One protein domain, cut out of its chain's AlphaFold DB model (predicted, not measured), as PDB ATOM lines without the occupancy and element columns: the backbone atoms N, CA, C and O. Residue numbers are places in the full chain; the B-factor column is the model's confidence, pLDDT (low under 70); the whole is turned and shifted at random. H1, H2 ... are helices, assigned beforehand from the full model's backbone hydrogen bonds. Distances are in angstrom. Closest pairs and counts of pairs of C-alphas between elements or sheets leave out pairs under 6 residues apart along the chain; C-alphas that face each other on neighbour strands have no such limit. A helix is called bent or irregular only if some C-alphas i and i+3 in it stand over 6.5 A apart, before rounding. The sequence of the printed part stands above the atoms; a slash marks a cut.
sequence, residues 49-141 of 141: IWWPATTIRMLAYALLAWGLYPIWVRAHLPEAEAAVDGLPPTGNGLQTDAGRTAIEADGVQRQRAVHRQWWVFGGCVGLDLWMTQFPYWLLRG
ATOM      1  N   ILE A  49       1.680   3.265 -48.312       86.81
ATOM      2  CA  ILE A  49       0.620   2.271 -48.059       86.81
ATOM      3  C   ILE A  49      -0.653   2.929 -47.510       86.81
ATOM      4  O   ILE A  49      -1.763   2.429 -47.728       86.81
ATOM      5  N   TRP A  50      -0.516   4.061 -46.823       84.94
ATOM      6  CA  TRP A  50      -1.607   4.699 -46.097       84.94
ATOM      7  C   TRP A  50      -2.755   5.140 -47.008       84.94
ATOM      8  O   TRP A  50      -3.919   4.865 -46.695       84.94
ATOM      9  N   TRP A  51      -2.450   5.765 -48.147       84.88
ATOM     10  CA  TRP A  51      -3.470   6.198 -49.105       84.88
ATOM     11  C   TRP A  51      -4.247   5.022 -49.713       84.88
ATOM     12  O   TRP A  51      -5.468   5.015 -49.561       84.88
ATOM     13  N   PRO A  52      -3.601   3.983 -50.285       88.88
ATOM     14  CA  PRO A  52      -4.295   2.783 -50.756       88.88
ATOM     15  C   PRO A  52      -5.180   2.133 -49.691       88.88
ATOM     16  O   PRO A  52      -6.339   1.808 -49.953       88.88
ATOM     17  N   ALA A  53      -4.668   1.981 -48.467       84.88
ATOM     18  CA  ALA A  53      -5.430   1.396 -47.369       84.88
ATOM     19  C   ALA A  53      -6.651   2.252 -46.996       84.88
ATOM     20  O   ALA A  53      -7.722   1.718 -46.704       84.88
ATOM     21  N   THR A  54      -6.506   3.578 -47.024       86.56
ATOM     22  CA  THR A  54      -7.611   4.514 -46.776       86.56
ATOM     23  C   THR A  54      -8.646   4.444 -47.888       86.56
ATOM     24  O   THR A  54      -9.833   4.340 -47.595       86.56
ATOM     25  N   THR A  55      -8.226   4.393 -49.152       89.00
ATOM     26  CA  THR A  55      -9.133   4.212 -50.291       89.00
ATOM     27  C   THR A  55      -9.935   2.918 -50.168       89.00
ATOM     28  O   THR A  55     -11.154   2.947 -50.319       89.00
ATOM     29  N   ILE A  56      -9.290   1.797 -49.828       90.50
ATOM     30  CA  ILE A  56      -9.974   0.510 -49.628       90.50
ATOM     31  C   ILE A  56     -10.983   0.595 -48.475       90.50
ATOM     32  O   ILE A  56     -12.111   0.126 -48.626       90.50
ATOM     33  N   ARG A  57     -10.623   1.228 -47.347       90.44
ATOM     34  CA  ARG A  57     -11.558   1.469 -46.232       90.44
ATOM     35  C   ARG A  57     -12.765   2.294 -46.673       90.44
ATOM     36  O   ARG A  57     -13.890   1.883 -46.417       90.44
ATOM     37  N   MET A  58     -12.550   3.399 -47.386       91.19
ATOM     38  CA  MET A  58     -13.645   4.241 -47.882       91.19
ATOM     39  C   MET A  58     -14.560   3.482 -48.846       91.19
ATOM     40  O   MET A  58     -15.781   3.591 -48.738       91.19
ATOM     41  N   LEU A  59     -13.995   2.660 -49.738       92.06
ATOM     42  CA  LEU A  59     -14.769   1.779 -50.617       92.06
ATOM     43  C   LEU A  59     -15.581   0.756 -49.815       92.06
ATOM     44  O   LEU A  59     -16.760   0.560 -50.100       92.06
ATOM     45  N   ALA A  60     -14.992   0.142 -48.788       91.75
ATOM     46  CA  ALA A  60     -15.699  -0.785 -47.910       91.75
ATOM     47  C   ALA A  60     -16.843  -0.095 -47.148       91.75
ATOM     48  O   ALA A  60     -17.938  -0.645 -47.066       91.75
ATOM     49  N   TYR A  61     -16.633   1.124 -46.642       91.00
ATOM     50  CA  TYR A  61     -17.683   1.907 -45.982       91.00
ATOM     51  C   TYR A  61     -18.795   2.291 -46.954       91.00
ATOM     52  O   TYR A  61     -19.968   2.196 -46.600       91.00
ATOM     53  N   ALA A  62     -18.453   2.664 -48.188       89.25
ATOM     54  CA  ALA A  62     -19.436   2.945 -49.226       89.25
ATOM     55  C   ALA A  62     -20.251   1.689 -49.579       89.25
ATOM     56  O   ALA A  62     -21.479   1.742 -49.632       89.25
ATOM     57  N   LEU A  63     -19.596   0.535 -49.735       91.44
ATOM     58  CA  LEU A  63     -20.260  -0.753 -49.961       91.44
ATOM     59  C   LEU A  63     -21.168  -1.149 -48.794       91.44
ATOM     60  O   LEU A  63     -22.267  -1.652 -49.013       91.44
ATOM     61  N   LEU A  64     -20.747  -0.904 -47.555       89.00
ATOM     62  CA  LEU A  64     -21.574  -1.155 -46.378       89.00
ATOM     63  C   LEU A  64     -22.792  -0.230 -46.340       89.00
ATOM     64  O   LEU A  64     -23.903  -0.707 -46.128       89.00
ATOM     65  N   ALA A  65     -22.601   1.068 -46.573       87.88
ATOM     66  CA  ALA A  65     -23.650   2.074 -46.456       87.88
ATOM     67  C   ALA A  65     -24.670   2.046 -47.607       87.88
ATOM     68  O   ALA A  65     -25.867   2.167 -47.351       87.88
ATOM     69  N   TRP A  66     -24.223   1.861 -48.852       86.56
ATOM     70  CA  TRP A  66     -25.086   1.871 -50.045       86.56
ATOM     71  C   TRP A  66     -25.387   0.479 -50.610       86.56
ATOM     72  O   TRP A  66     -26.359   0.321 -51.345       86.56
ATOM     73  N   GLY A  67     -24.585  -0.535 -50.290       85.75
ATOM     74  CA  GLY A  67     -24.808  -1.912 -50.736       85.75
ATOM     75  C   GLY A  67     -25.500  -2.747 -49.665       85.75
ATOM     76  O   GLY A  67     -26.670  -3.103 -49.796       85.75
ATOM     77  N   LEU A  68     -24.778  -3.055 -48.586       86.88
ATOM     78  CA  LEU A  68     -25.230  -4.030 -47.592       86.88
ATOM     79  C   LEU A  68     -26.372  -3.503 -46.715       86.88
ATOM     80  O   LEU A  68     -27.363  -4.202 -46.524       86.88
ATOM     81  N   TYR A  69     -26.258  -2.276 -46.205       83.00
ATOM     82  CA  TYR A  69     -27.253  -1.665 -45.325       83.00
ATOM     83  C   TYR A  69     -28.665  -1.635 -45.931       83.00
ATOM     84  O   TYR A  69     -29.577  -2.162 -45.294       83.00
ATOM     85  N   PRO A  70     -28.902  -1.124 -47.155       78.81
ATOM     86  CA  PRO A  70     -30.253  -1.104 -47.713       78.81
ATOM     87  C   PRO A  70     -30.797  -2.501 -48.036       78.81
ATOM     88  O   PRO A  70     -32.013  -2.679 -48.074       78.81
ATOM     89  N   ILE A  71     -29.942  -3.499 -48.292       83.31
ATOM     90  CA  ILE A  71     -30.373  -4.900 -48.440       83.31
ATOM     91  C   ILE A  71     -30.794  -5.458 -47.077       83.31
ATOM     92  O   ILE A  71     -31.875  -6.027 -46.955       83.31
ATOM     93  N   TRP A  72     -29.975  -5.241 -46.048       82.38
ATOM     94  CA  TRP A  72     -30.248  -5.687 -44.684       82.38
ATOM     95  C   TRP A  72     -31.540  -5.077 -44.129       82.38
ATOM     96  O   TRP A  72     -32.381  -5.812 -43.615       82.38
ATOM     97  N   VAL A  73     -31.729  -3.765 -44.314       75.88
ATOM     98  CA  VAL A  73     -32.949  -3.032 -43.942       75.88
ATOM     99  C   VAL A  73     -34.164  -3.661 -44.627       75.88
ATOM    100  O   VAL A  73     -35.106  -4.052 -43.945       75.88
ATOM    101  N   ARG A  74     -34.126  -3.859 -45.953       74.62
ATOM    102  CA  ARG A  74     -35.224  -4.503 -46.700       74.62
ATOM    103  C   ARG A  74     -35.528  -5.928 -46.230       74.62
ATOM    104  O   ARG A  74     -36.686  -6.323 -46.258       74.62
ATOM    105  N   ALA A  75     -34.516  -6.682 -45.805       74.00
ATOM    106  CA  ALA A  75     -34.677  -8.056 -45.336       74.00
ATOM    107  C   ALA A  75     -35.221  -8.167 -43.899       74.00
ATOM    108  O   ALA A  75     -35.862  -9.164 -43.593       74.00
ATOM    109  N   HIS A  76     -34.984  -7.172 -43.032       67.00
ATOM    110  CA  HIS A  76     -35.366  -7.214 -41.606       67.00
ATOM    111  C   HIS A  76     -36.564  -6.317 -41.244       67.00
ATOM    112  O   HIS A  76     -37.077  -6.400 -40.133       67.00
ATOM    113  N   LEU A  77     -37.051  -5.483 -42.168       62.56
ATOM    114  CA  LEU A  77     -38.331  -4.775 -42.021       62.56
ATOM    115  C   LEU A  77     -39.589  -5.678 -41.932       62.56
ATOM    116  O   LEU A  77     -40.463  -5.329 -41.139       62.56
ATOM    117  N   PRO A  78     -39.705  -6.833 -42.629       57.25
ATOM    118  CA  PRO A  78     -40.916  -7.659 -42.562       57.25
ATOM    119  C   PRO A  78     -41.204  -8.242 -41.167       57.25
ATOM    120  O   PRO A  78     -42.353  -8.517 -40.835       57.25
ATOM    121  N   GLU A  79     -40.186  -8.414 -40.316       53.72
ATOM    122  CA  GLU A  79     -40.373  -8.939 -38.952       53.72
ATOM    123  C   GLU A  79     -41.074  -7.931 -38.026       53.72
ATOM    124  O   GLU A  79     -41.769  -8.329 -37.091       53.72
ATOM    125  N   ALA A  80     -40.944  -6.628 -38.300       50.31
ATOM    126  CA  ALA A  80     -41.664  -5.588 -37.568       50.31
ATOM    127  C   ALA A  80     -43.136  -5.481 -38.013       50.31
ATOM    128  O   ALA A  80     -43.995  -5.174 -37.190       50.31
ATOM    129  N   GLU A  81     -43.435  -5.782 -39.281       51.06
ATOM    130  CA  GLU A  81     -44.804  -5.823 -39.824       51.06
ATOM    131  C   GLU A  81     -45.591  -7.041 -39.335       51.06
ATOM    132  O   GLU A  81     -46.742  -6.895 -38.935       51.06
ATOM    133  N   ALA A  82     -44.967  -8.221 -39.245       51.97
ATOM    134  CA  ALA A  82     -45.618  -9.419 -38.702       51.97
ATOM    135  C   ALA A  82     -46.070  -9.252 -37.234       51.97
ATOM    136  O   ALA A  82     -47.026  -9.890 -36.795       51.97
ATOM    137  N   ALA A  83     -45.411  -8.372 -36.472       52.28
ATOM    138  CA  ALA A  83     -45.823  -8.015 -35.115       52.28
ATOM    139  C   ALA A  83     -47.062  -7.093 -35.079       52.28
ATOM    140  O   ALA A  83     -47.756  -7.052 -34.062       52.28
ATOM    141  N   VAL A  84     -47.352  -6.375 -36.171       51.88
ATOM    142  CA  VAL A  84     -48.517  -5.486 -36.323       51.88
ATOM    143  C   VAL A  84     -49.698  -6.223 -36.970       51.88
ATOM    144  O   VAL A  84     -50.829  -6.055 -36.519       51.88
ATOM    145  N   ASP A  85     -49.448  -7.117 -37.930       51.25
ATOM    146  CA  ASP A  85     -50.470  -7.980 -38.555       51.25
ATOM    147  C   ASP A  85     -51.040  -9.056 -37.606       51.25
ATOM    148  O   ASP A  85     -52.070  -9.667 -37.888       51.25
ATOM    149  N   GLY A  86     -50.405  -9.282 -36.450       49.94
ATOM    150  CA  GLY A  86     -50.931 -10.142 -35.384       49.94
ATOM    151  C   GLY A  86     -52.105  -9.541 -34.593       49.94
ATOM    152  O   GLY A  86     -52.653 -10.215 -33.717       49.94
ATOM    153  N   LEU A  87     -52.493  -8.287 -34.859       50.72
ATOM    154  CA  LEU A  87     -53.670  -7.653 -34.260       50.72
ATOM    155  C   LEU A  87     -54.953  -8.073 -35.006       50.72
ATOM    156  O   LEU A  87     -54.984  -8.059 -36.235       50.72
ATOM    157  N   PRO A  88     -56.034  -8.448 -34.292       44.84
ATOM    158  CA  PRO A  88     -57.228  -9.002 -34.921       44.84
ATOM    159  C   PRO A  88     -57.911  -7.989 -35.861       44.84
ATOM    160  O   PRO A  88     -58.005  -6.806 -35.522       44.84
ATOM    161  N   PRO A  89     -58.445  -8.440 -37.013       52.50
ATOM    162  CA  PRO A  89     -59.062  -7.563 -38.001       52.50
ATOM    163  C   PRO A  89     -60.414  -7.047 -37.491       52.50
ATOM    164  O   PRO A  89     -61.415  -7.763 -37.481       52.50
ATOM    165  N   THR A  90     -60.477  -5.784 -37.077       53.88
ATOM    166  CA  THR A  90     -61.747  -5.084 -36.844       53.88
ATOM    167  C   THR A  90     -62.295  -4.583 -38.175       53.88
ATOM    168  O   THR A  90     -61.875  -3.552 -38.689       53.88
ATOM    169  N   GLY A  91     -63.205  -5.358 -38.768       46.00
ATOM    170  CA  GLY A  91     -63.797  -5.060 -40.068       46.00
ATOM    171  C   GLY A  91     -64.609  -3.762 -40.080       46.00
ATOM    172  O   GLY A  91     -65.432  -3.546 -39.196       46.00
ATOM    173  N   ASN A  92     -64.354  -2.918 -41.087       45.56
ATOM    174  CA  ASN A  92     -65.290  -2.000 -41.761       45.56
ATOM    175  C   ASN A  92     -64.542  -1.246 -42.881       45.56
ATOM    176  O   ASN A  92     -63.364  -0.940 -42.732       45.56
ATOM    177  N   GLY A  93     -65.210  -0.905 -43.991       49.28
ATOM    178  CA  GLY A  93     -64.627  -0.362 -45.241       49.28
ATOM    179  C   GLY A  93     -63.795   0.938 -45.171       49.28
ATOM    180  O   GLY A  93     -63.238   1.355 -46.181       49.28
ATOM    181  N   LEU A  94     -63.633   1.551 -43.996       48.44
ATOM    182  CA  LEU A  94     -62.591   2.554 -43.709       48.44
ATOM    183  C   LEU A  94     -61.177   1.935 -43.659       48.44
ATOM    184  O   LEU A  94     -60.176   2.625 -43.843       48.44
ATOM    185  N   GLN A  95     -61.093   0.623 -43.444       50.31
ATOM    186  CA  GLN A  95     -59.856  -0.148 -43.331       50.31
ATOM    187  C   GLN A  95     -59.142  -0.329 -44.682       50.31
ATOM    188  O   GLN A  95     -57.934  -0.528 -44.708       50.31
ATOM    189  N   THR A  96     -59.848  -0.190 -45.809       51.75
ATOM    190  CA  THR A  96     -59.260  -0.222 -47.160       51.75
ATOM    191  C   THR A  96     -58.500   1.060 -47.517       51.75
ATOM    192  O   THR A  96     -57.428   0.972 -48.112       51.75
ATOM    193  N   ASP A  97     -58.980   2.233 -47.089       54.28
ATOM    194  CA  ASP A  97     -58.245   3.501 -47.234       54.28
ATOM    195  C   ASP A  97     -57.165   3.653 -46.150       54.28
ATOM    196  O   ASP A  97     -56.061   4.124 -46.435       54.28
ATOM    197  N   ALA A  98     -57.421   3.168 -44.927       53.12
ATOM    198  CA  ALA A  98     -56.408   3.084 -43.871       53.12
ATOM    199  C   ALA A  98     -55.277   2.094 -44.226       53.12
ATOM    200  O   ALA A  98     -54.109   2.363 -43.973       53.12
ATOM    201  N   GLY A  99     -55.605   0.975 -44.876       55.78
ATOM    202  CA  GLY A  99     -54.630   0.012 -45.389       55.78
ATOM    203  C   GLY A  99     -53.814   0.579 -46.550       55.78
ATOM    204  O   GLY A  99     -52.600   0.403 -46.596       55.78
ATOM    205  N   ARG A 100     -54.442   1.338 -47.458       56.72
ATOM    206  CA  ARG A 100     -53.736   2.004 -48.564       56.72
ATOM    207  C   ARG A 100     -52.798   3.114 -48.063       56.72
ATOM    208  O   ARG A 100     -51.657   3.188 -48.511       56.72
ATOM    209  N   THR A 101     -53.226   3.897 -47.073       60.28
ATOM    210  CA  THR A 101     -52.380   4.909 -46.407       60.28
ATOM    211  C   THR A 101     -51.280   4.296 -45.535       60.28
ATOM    212  O   THR A 101     -50.195   4.864 -45.463       60.28
ATOM    213  N   ALA A 102     -51.498   3.123 -44.931       58.59
ATOM    214  CA  ALA A 102     -50.456   2.373 -44.223       58.59
ATOM    215  C   ALA A 102     -49.370   1.845 -45.178       58.59
ATOM    216  O   ALA A 102     -48.189   1.989 -44.879       58.59
ATOM    217  N   ILE A 103     -49.749   1.324 -46.352       59.97
ATOM    218  CA  ILE A 103     -48.802   0.882 -47.393       59.97
ATOM    219  C   ILE A 103     -48.004   2.070 -47.959       59.97
ATOM    220  O   ILE A 103     -46.796   1.968 -48.179       59.97
ATOM    221  N   GLU A 104     -48.645   3.225 -48.165       60.56
ATOM    222  CA  GLU A 104     -47.949   4.452 -48.581       60.56
ATOM    223  C   GLU A 104     -47.018   4.994 -47.483       60.56
ATOM    224  O   GLU A 104     -45.885   5.391 -47.773       60.56
ATOM    225  N   ALA A 105     -47.449   4.972 -46.218       58.38
ATOM    226  CA  ALA A 105     -46.634   5.386 -45.076       58.38
ATOM    227  C   ALA A 105     -45.422   4.466 -44.865       58.38
ATOM    228  O   ALA A 105     -44.327   4.962 -44.581       58.38
ATOM    229  N   ASP A 106     -45.593   3.159 -45.070       59.59
ATOM    230  CA  ASP A 106     -44.520   2.167 -45.052       59.59
ATOM    231  C   ASP A 106     -43.545   2.373 -46.227       59.59
ATOM    232  O   ASP A 106     -42.328   2.418 -46.036       59.59
ATOM    233  N   GLY A 107     -44.045   2.677 -47.430       58.72
ATOM    234  CA  GLY A 107     -43.209   3.087 -48.567       58.72
ATOM    235  C   GLY A 107     -42.345   4.321 -48.267       58.72
ATOM    236  O   GLY A 107     -41.145   4.345 -48.568       58.72
ATOM    237  N   VAL A 108     -42.920   5.324 -47.599       60.59
ATOM    238  CA  VAL A 108     -42.211   6.541 -47.172       60.59
ATOM    239  C   VAL A 108     -41.230   6.258 -46.025       60.59
ATOM    240  O   VAL A 108     -40.127   6.813 -46.015       60.59
ATOM    241  N   GLN A 109     -41.564   5.382 -45.074       61.28
ATOM    242  CA  GLN A 109     -40.647   4.957 -44.006       61.28
ATOM    243  C   GLN A 109     -39.467   4.149 -44.554       61.28
ATOM    244  O   GLN A 109     -38.327   4.420 -44.168       61.28
ATOM    245  N   ARG A 110     -39.700   3.244 -45.508       60.12
ATOM    246  CA  ARG A 110     -38.653   2.488 -46.211       60.12
ATOM    247  C   ARG A 110     -37.738   3.411 -47.011       60.12
ATOM    248  O   ARG A 110     -36.518   3.272 -46.929       60.12
ATOM    249  N   GLN A 111     -38.284   4.417 -47.699       63.28
ATOM    250  CA  GLN A 111     -37.472   5.439 -48.373       63.28
ATOM    251  C   GLN A 111     -36.634   6.267 -47.386       63.28
ATOM    252  O   GLN A 111     -35.444   6.488 -47.626       63.28
ATOM    253  N   ARG A 112     -37.204   6.679 -46.244       60.94
ATOM    254  CA  ARG A 112     -36.462   7.407 -45.195       60.94
ATOM    255  C   ARG A 112     -35.384   6.547 -44.533       60.94
ATOM    256  O   ARG A 112     -34.316   7.067 -44.214       60.94
ATOM    257  N   ALA A 113     -35.637   5.254 -44.336       61.34
ATOM    258  CA  ALA A 113     -34.671   4.314 -43.772       61.34
ATOM    259  C   ALA A 113     -33.482   4.094 -44.720       61.34
ATOM    260  O   ALA A 113     -32.337   4.160 -44.283       61.34
ATOM    261  N   VAL A 114     -33.729   3.952 -46.027       62.06
ATOM    262  CA  VAL A 114     -32.662   3.882 -47.043       62.06
ATOM    263  C   VAL A 114     -31.845   5.181 -47.091       62.06
ATOM    264  O   VAL A 114     -30.627   5.146 -47.256       62.06
ATOM    265  N   HIS A 115     -32.466   6.337 -46.834       66.94
ATOM    266  CA  HIS A 115     -31.755   7.619 -46.803       66.94
ATOM    267  C   HIS A 115     -30.784   7.784 -45.614       66.94
ATOM    268  O   HIS A 115     -29.974   8.715 -45.609       66.94
ATOM    269  N   ARG A 116     -30.789   6.869 -44.629       75.75
ATOM    270  CA  ARG A 116     -29.803   6.856 -43.528       75.75
ATOM    271  C   ARG A 116     -28.431   6.305 -43.924       75.75
ATOM    272  O   ARG A 116     -27.529   6.312 -43.092       75.75
ATOM    273  N   GLN A 117     -28.228   5.905 -45.178       80.06
ATOM    274  CA  GLN A 117     -26.921   5.511 -45.729       80.06
ATOM    275  C   GLN A 117     -25.787   6.498 -45.390       80.06
ATOM    276  O   GLN A 117     -24.702   6.081 -44.995       80.06
ATOM    277  N   TRP A 118     -26.060   7.808 -45.409       83.38
ATOM    278  CA  TRP A 118     -25.083   8.831 -45.016       83.38
ATOM    279  C   TRP A 118     -24.703   8.778 -43.534       83.38
ATOM    280  O   TRP A 118     -23.548   9.019 -43.195       83.38
ATOM    281  N   TRP A 119     -25.638   8.414 -42.655       86.06
ATOM    282  CA  TRP A 119     -25.356   8.204 -41.233       86.06
ATOM    283  C   TRP A 119     -24.527   6.945 -41.000       86.06
ATOM    284  O   TRP A 119     -23.636   6.959 -40.158       86.06
ATOM    285  N   VAL A 120     -24.783   5.874 -41.756       85.38
ATOM    286  CA  VAL A 120     -23.981   4.641 -41.687       85.38
ATOM    287  C   VAL A 120     -22.557   4.915 -42.159       85.38
ATOM    288  O   VAL A 120     -21.603   4.600 -41.451       85.38
ATOM    289  N   PHE A 121     -22.408   5.576 -43.308       88.50
ATOM    290  CA  PHE A 121     -21.104   5.969 -43.832       88.50
ATOM    291  C   PHE A 121     -20.367   6.911 -42.870       88.50
ATOM    292  O   PHE A 121     -19.224   6.648 -42.500       88.50
ATOM    293  N   GLY A 122     -21.040   7.970 -42.409       88.38
ATOM    294  CA  GLY A 122     -20.490   8.924 -41.449       88.38
ATOM    295  C   GLY A 122     -20.121   8.275 -40.115       88.38
ATOM    296  O   GLY A 122     -19.091   8.616 -39.544       88.38
ATOM    297  N   GLY A 123     -20.897   7.295 -39.649       90.19
ATOM    298  CA  GLY A 123     -20.584   6.503 -38.461       90.19
ATOM    299  C   GLY A 123     -19.320   5.660 -38.631       90.19
ATOM    300  O   GLY A 123     -18.468   5.666 -37.747       90.19
ATOM    301  N   CYS A 124     -19.154   4.989 -39.776       89.06
ATOM    302  CA  CYS A 124     -17.932   4.242 -40.086       89.06
ATOM    303  C   CYS A 124     -16.705   5.157 -40.153       89.06
ATOM    304  O   CYS A 124     -15.695   4.867 -39.515       89.06
ATOM    305  N   VAL A 125     -16.808   6.278 -40.870       89.19
ATOM    306  CA  VAL A 125     -15.724   7.267 -40.982       89.19
ATOM    307  C   VAL A 125     -15.399   7.880 -39.621       89.19
ATOM    308  O   VAL A 125     -14.230   8.001 -39.264       89.19
ATOM    309  N   GLY A 126     -16.416   8.234 -38.835       88.44
ATOM    310  CA  GLY A 126     -16.249   8.800 -37.498       88.44
ATOM    311  C   GLY A 126     -15.588   7.828 -36.523       88.44
ATOM    312  O   GLY A 126     -14.695   8.228 -35.781       88.44
ATOM    313  N   LEU A 127     -15.970   6.548 -36.553       87.62
ATOM    314  CA  LEU A 127     -15.343   5.504 -35.739       87.62
ATOM    315  C   LEU A 127     -13.876   5.282 -36.142       87.62
ATOM    316  O   LEU A 127     -13.018   5.168 -35.271       87.62
ATOM    317  N   ASP A 128     -13.585   5.252 -37.445       85.50
ATOM    318  CA  ASP A 128     -12.226   5.088 -37.979       85.50
ATOM    319  C   ASP A 128     -11.328   6.279 -37.605       85.50
ATOM    320  O   ASP A 128     -10.211   6.107 -37.112       85.50
ATOM    321  N   LEU A 129     -11.842   7.505 -37.741       84.25
ATOM    322  CA  LEU A 129     -11.163   8.721 -37.286       84.25
ATOM    323  C   LEU A 129     -10.941   8.706 -35.778       84.25
ATOM    324  O   LEU A 129      -9.849   9.030 -35.320       84.25
ATOM    325  N   TRP A 130     -11.944   8.301 -35.000       81.31
ATOM    326  CA  TRP A 130     -11.792   8.185 -33.557       81.31
ATOM    327  C   TRP A 130     -10.694   7.178 -33.208       81.31
ATOM    328  O   TRP A 130      -9.768   7.532 -32.492       81.31
ATOM    329  N   MET A 131     -10.700   5.975 -33.781       77.56
ATOM    330  CA  MET A 131      -9.672   4.963 -33.505       77.56
ATOM    331  C   MET A 131      -8.264   5.382 -33.942       77.56
ATOM    332  O   MET A 131      -7.292   5.051 -33.263       77.56
ATOM    333  N   THR A 132      -8.138   6.112 -35.049       76.62
ATOM    334  CA  THR A 132      -6.833   6.558 -35.563       76.62
ATOM    335  C   THR A 132      -6.298   7.796 -34.847       76.62
ATOM    336  O   THR A 132      -5.087   7.911 -34.675       76.62
ATOM    337  N   GLN A 133      -7.164   8.705 -34.393       73.88
ATOM    338  CA  GLN A 133      -6.769   9.960 -33.734       73.88
ATOM    339  C   GLN A 133      -6.729   9.862 -32.204       73.88
ATOM    340  O   GLN A 133      -5.982  10.601 -31.561       73.88
ATOM    341  N   PHE A 134      -7.485   8.939 -31.603       71.50
ATOM    342  CA  PHE A 134      -7.532   8.738 -30.152       71.50
ATOM    343  C   PHE A 134      -6.150   8.501 -29.511       71.50
ATOM    344  O   PHE A 134      -5.871   9.125 -28.484       71.50
ATOM    345  N   PRO A 135      -5.232   7.711 -30.107       67.06
ATOM    346  CA  PRO A 135      -3.878   7.558 -29.575       67.06
ATOM    347  C   PRO A 135      -3.094   8.876 -29.541       67.06
ATOM    348  O   PRO A 135      -2.383   9.145 -28.577       67.06
ATOM    349  N   TYR A 136      -3.246   9.730 -30.558       64.44
ATOM    350  CA  TYR A 136      -2.567  11.030 -30.612       64.44
ATOM    351  C   TYR A 136      -3.114  12.016 -29.579       64.44
ATOM    352  O   TYR A 136      -2.356  12.823 -29.044       64.44
ATOM    353  N   TRP A 137      -4.412  11.940 -29.276       65.44
ATOM    354  CA  TRP A 137      -5.023  12.704 -28.186       65.44
ATOM    355  C   TRP A 137      -4.484  12.286 -26.817       65.44
ATOM    356  O   TRP A 137      -4.132  13.150 -26.021       65.44
ATOM    357  N   LEU A 138      -4.351  10.982 -26.565       60.44
ATOM    358  CA  LEU A 138      -3.767  10.452 -25.327       60.44
ATOM    359  C   LEU A 138      -2.296  10.840 -25.132       60.44
ATOM    360  O   LEU A 138      -1.863  11.005 -24.001       60.44
ATOM    361  N   LEU A 139      -1.531  10.976 -26.219       59.97
ATOM    362  CA  LEU A 139      -0.112  11.348 -26.170       59.97
ATOM    363  C   LEU A 139       0.126  12.866 -26.075       59.97
ATOM    364  O   LEU A 139       1.249  13.279 -25.797       59.97
ATOM    365  N   ARG A 140      -0.893  13.696 -26.344       56.84
ATOM    366  CA  ARG A 140      -0.839  15.165 -26.198       56.84
ATOM    367  C   ARG A 140      -1.302  15.668 -24.823       56.84
ATOM    368  O   ARG A 140      -1.214  16.874 -24.600       56.84
ATOM    369  N   GLY A 141      -1.819  14.783 -23.969       45.19
ATOM    370  CA  GLY A 141      -2.220  15.069 -22.587       45.19
ATOM    371  C   GLY A 141      -1.073  14.906 -21.603       45.19
ATOM    372  O   GLY A 141      -0.362  13.884 -21.710       45.19
TER     373      GLY A 141
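What this domain is: This is residues 49 to 141 of the 141 residues of an uncharacterized protein of Candidatus Competibacteraceae bacterium (UniProt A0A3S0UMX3). What is the shape? A long, open helical loop, pinched near its middle: H1 and H2 run out, residues 86 to 94 turn round, and H3 and H4 run back, H4 spreading away from H1. How large is it? The printed part has 93 residues with four named helices and no named strand, all helix, extended, spanning 68 by 30 by 17 A, with radius of gyration of the C-alphas 20.9 A.

How they stand to each other: What meets H1, residues 49 to 76? Its residues 58 to 70 alone touch H4, residues 117 to 139, at a steep tilt of 41 degrees, opposite ways; C-alphas 65 and 117 are closest, 4.8 A. Its residues 69 to 74 alone touch H3, residues 95 to 114, at a shallow tilt of 8 degrees, opposite ways; C-alphas 70 and 114 are closest, 5.6 A. Where is H2, residues 78 to 85? It is apart from H3 and H4. How do the backbones run? Every O i to N i+4 pair is within hydrogen-bond range in H3, but 20 of 24 in H1, 2 of 4 in H2 and 17 of 19 in H4.

Where its parts are: Where does H1 begin? C-alpha 49 is at (0.620, 2.271, -48.059); H1 is 37.8 A long. Where does H4 end? C-alpha 139 is at (-0.112, 11.348, -26.170); H4 is 33.7 A long and only just irregular, with C-alphas 132 and 135 6.8 A apart.

The domain as a whole: Is it cut? The printed part has no cut and no long link. Where is confidence low? Residues 76 to 115 and 135 to 141 have pLDDT under 70.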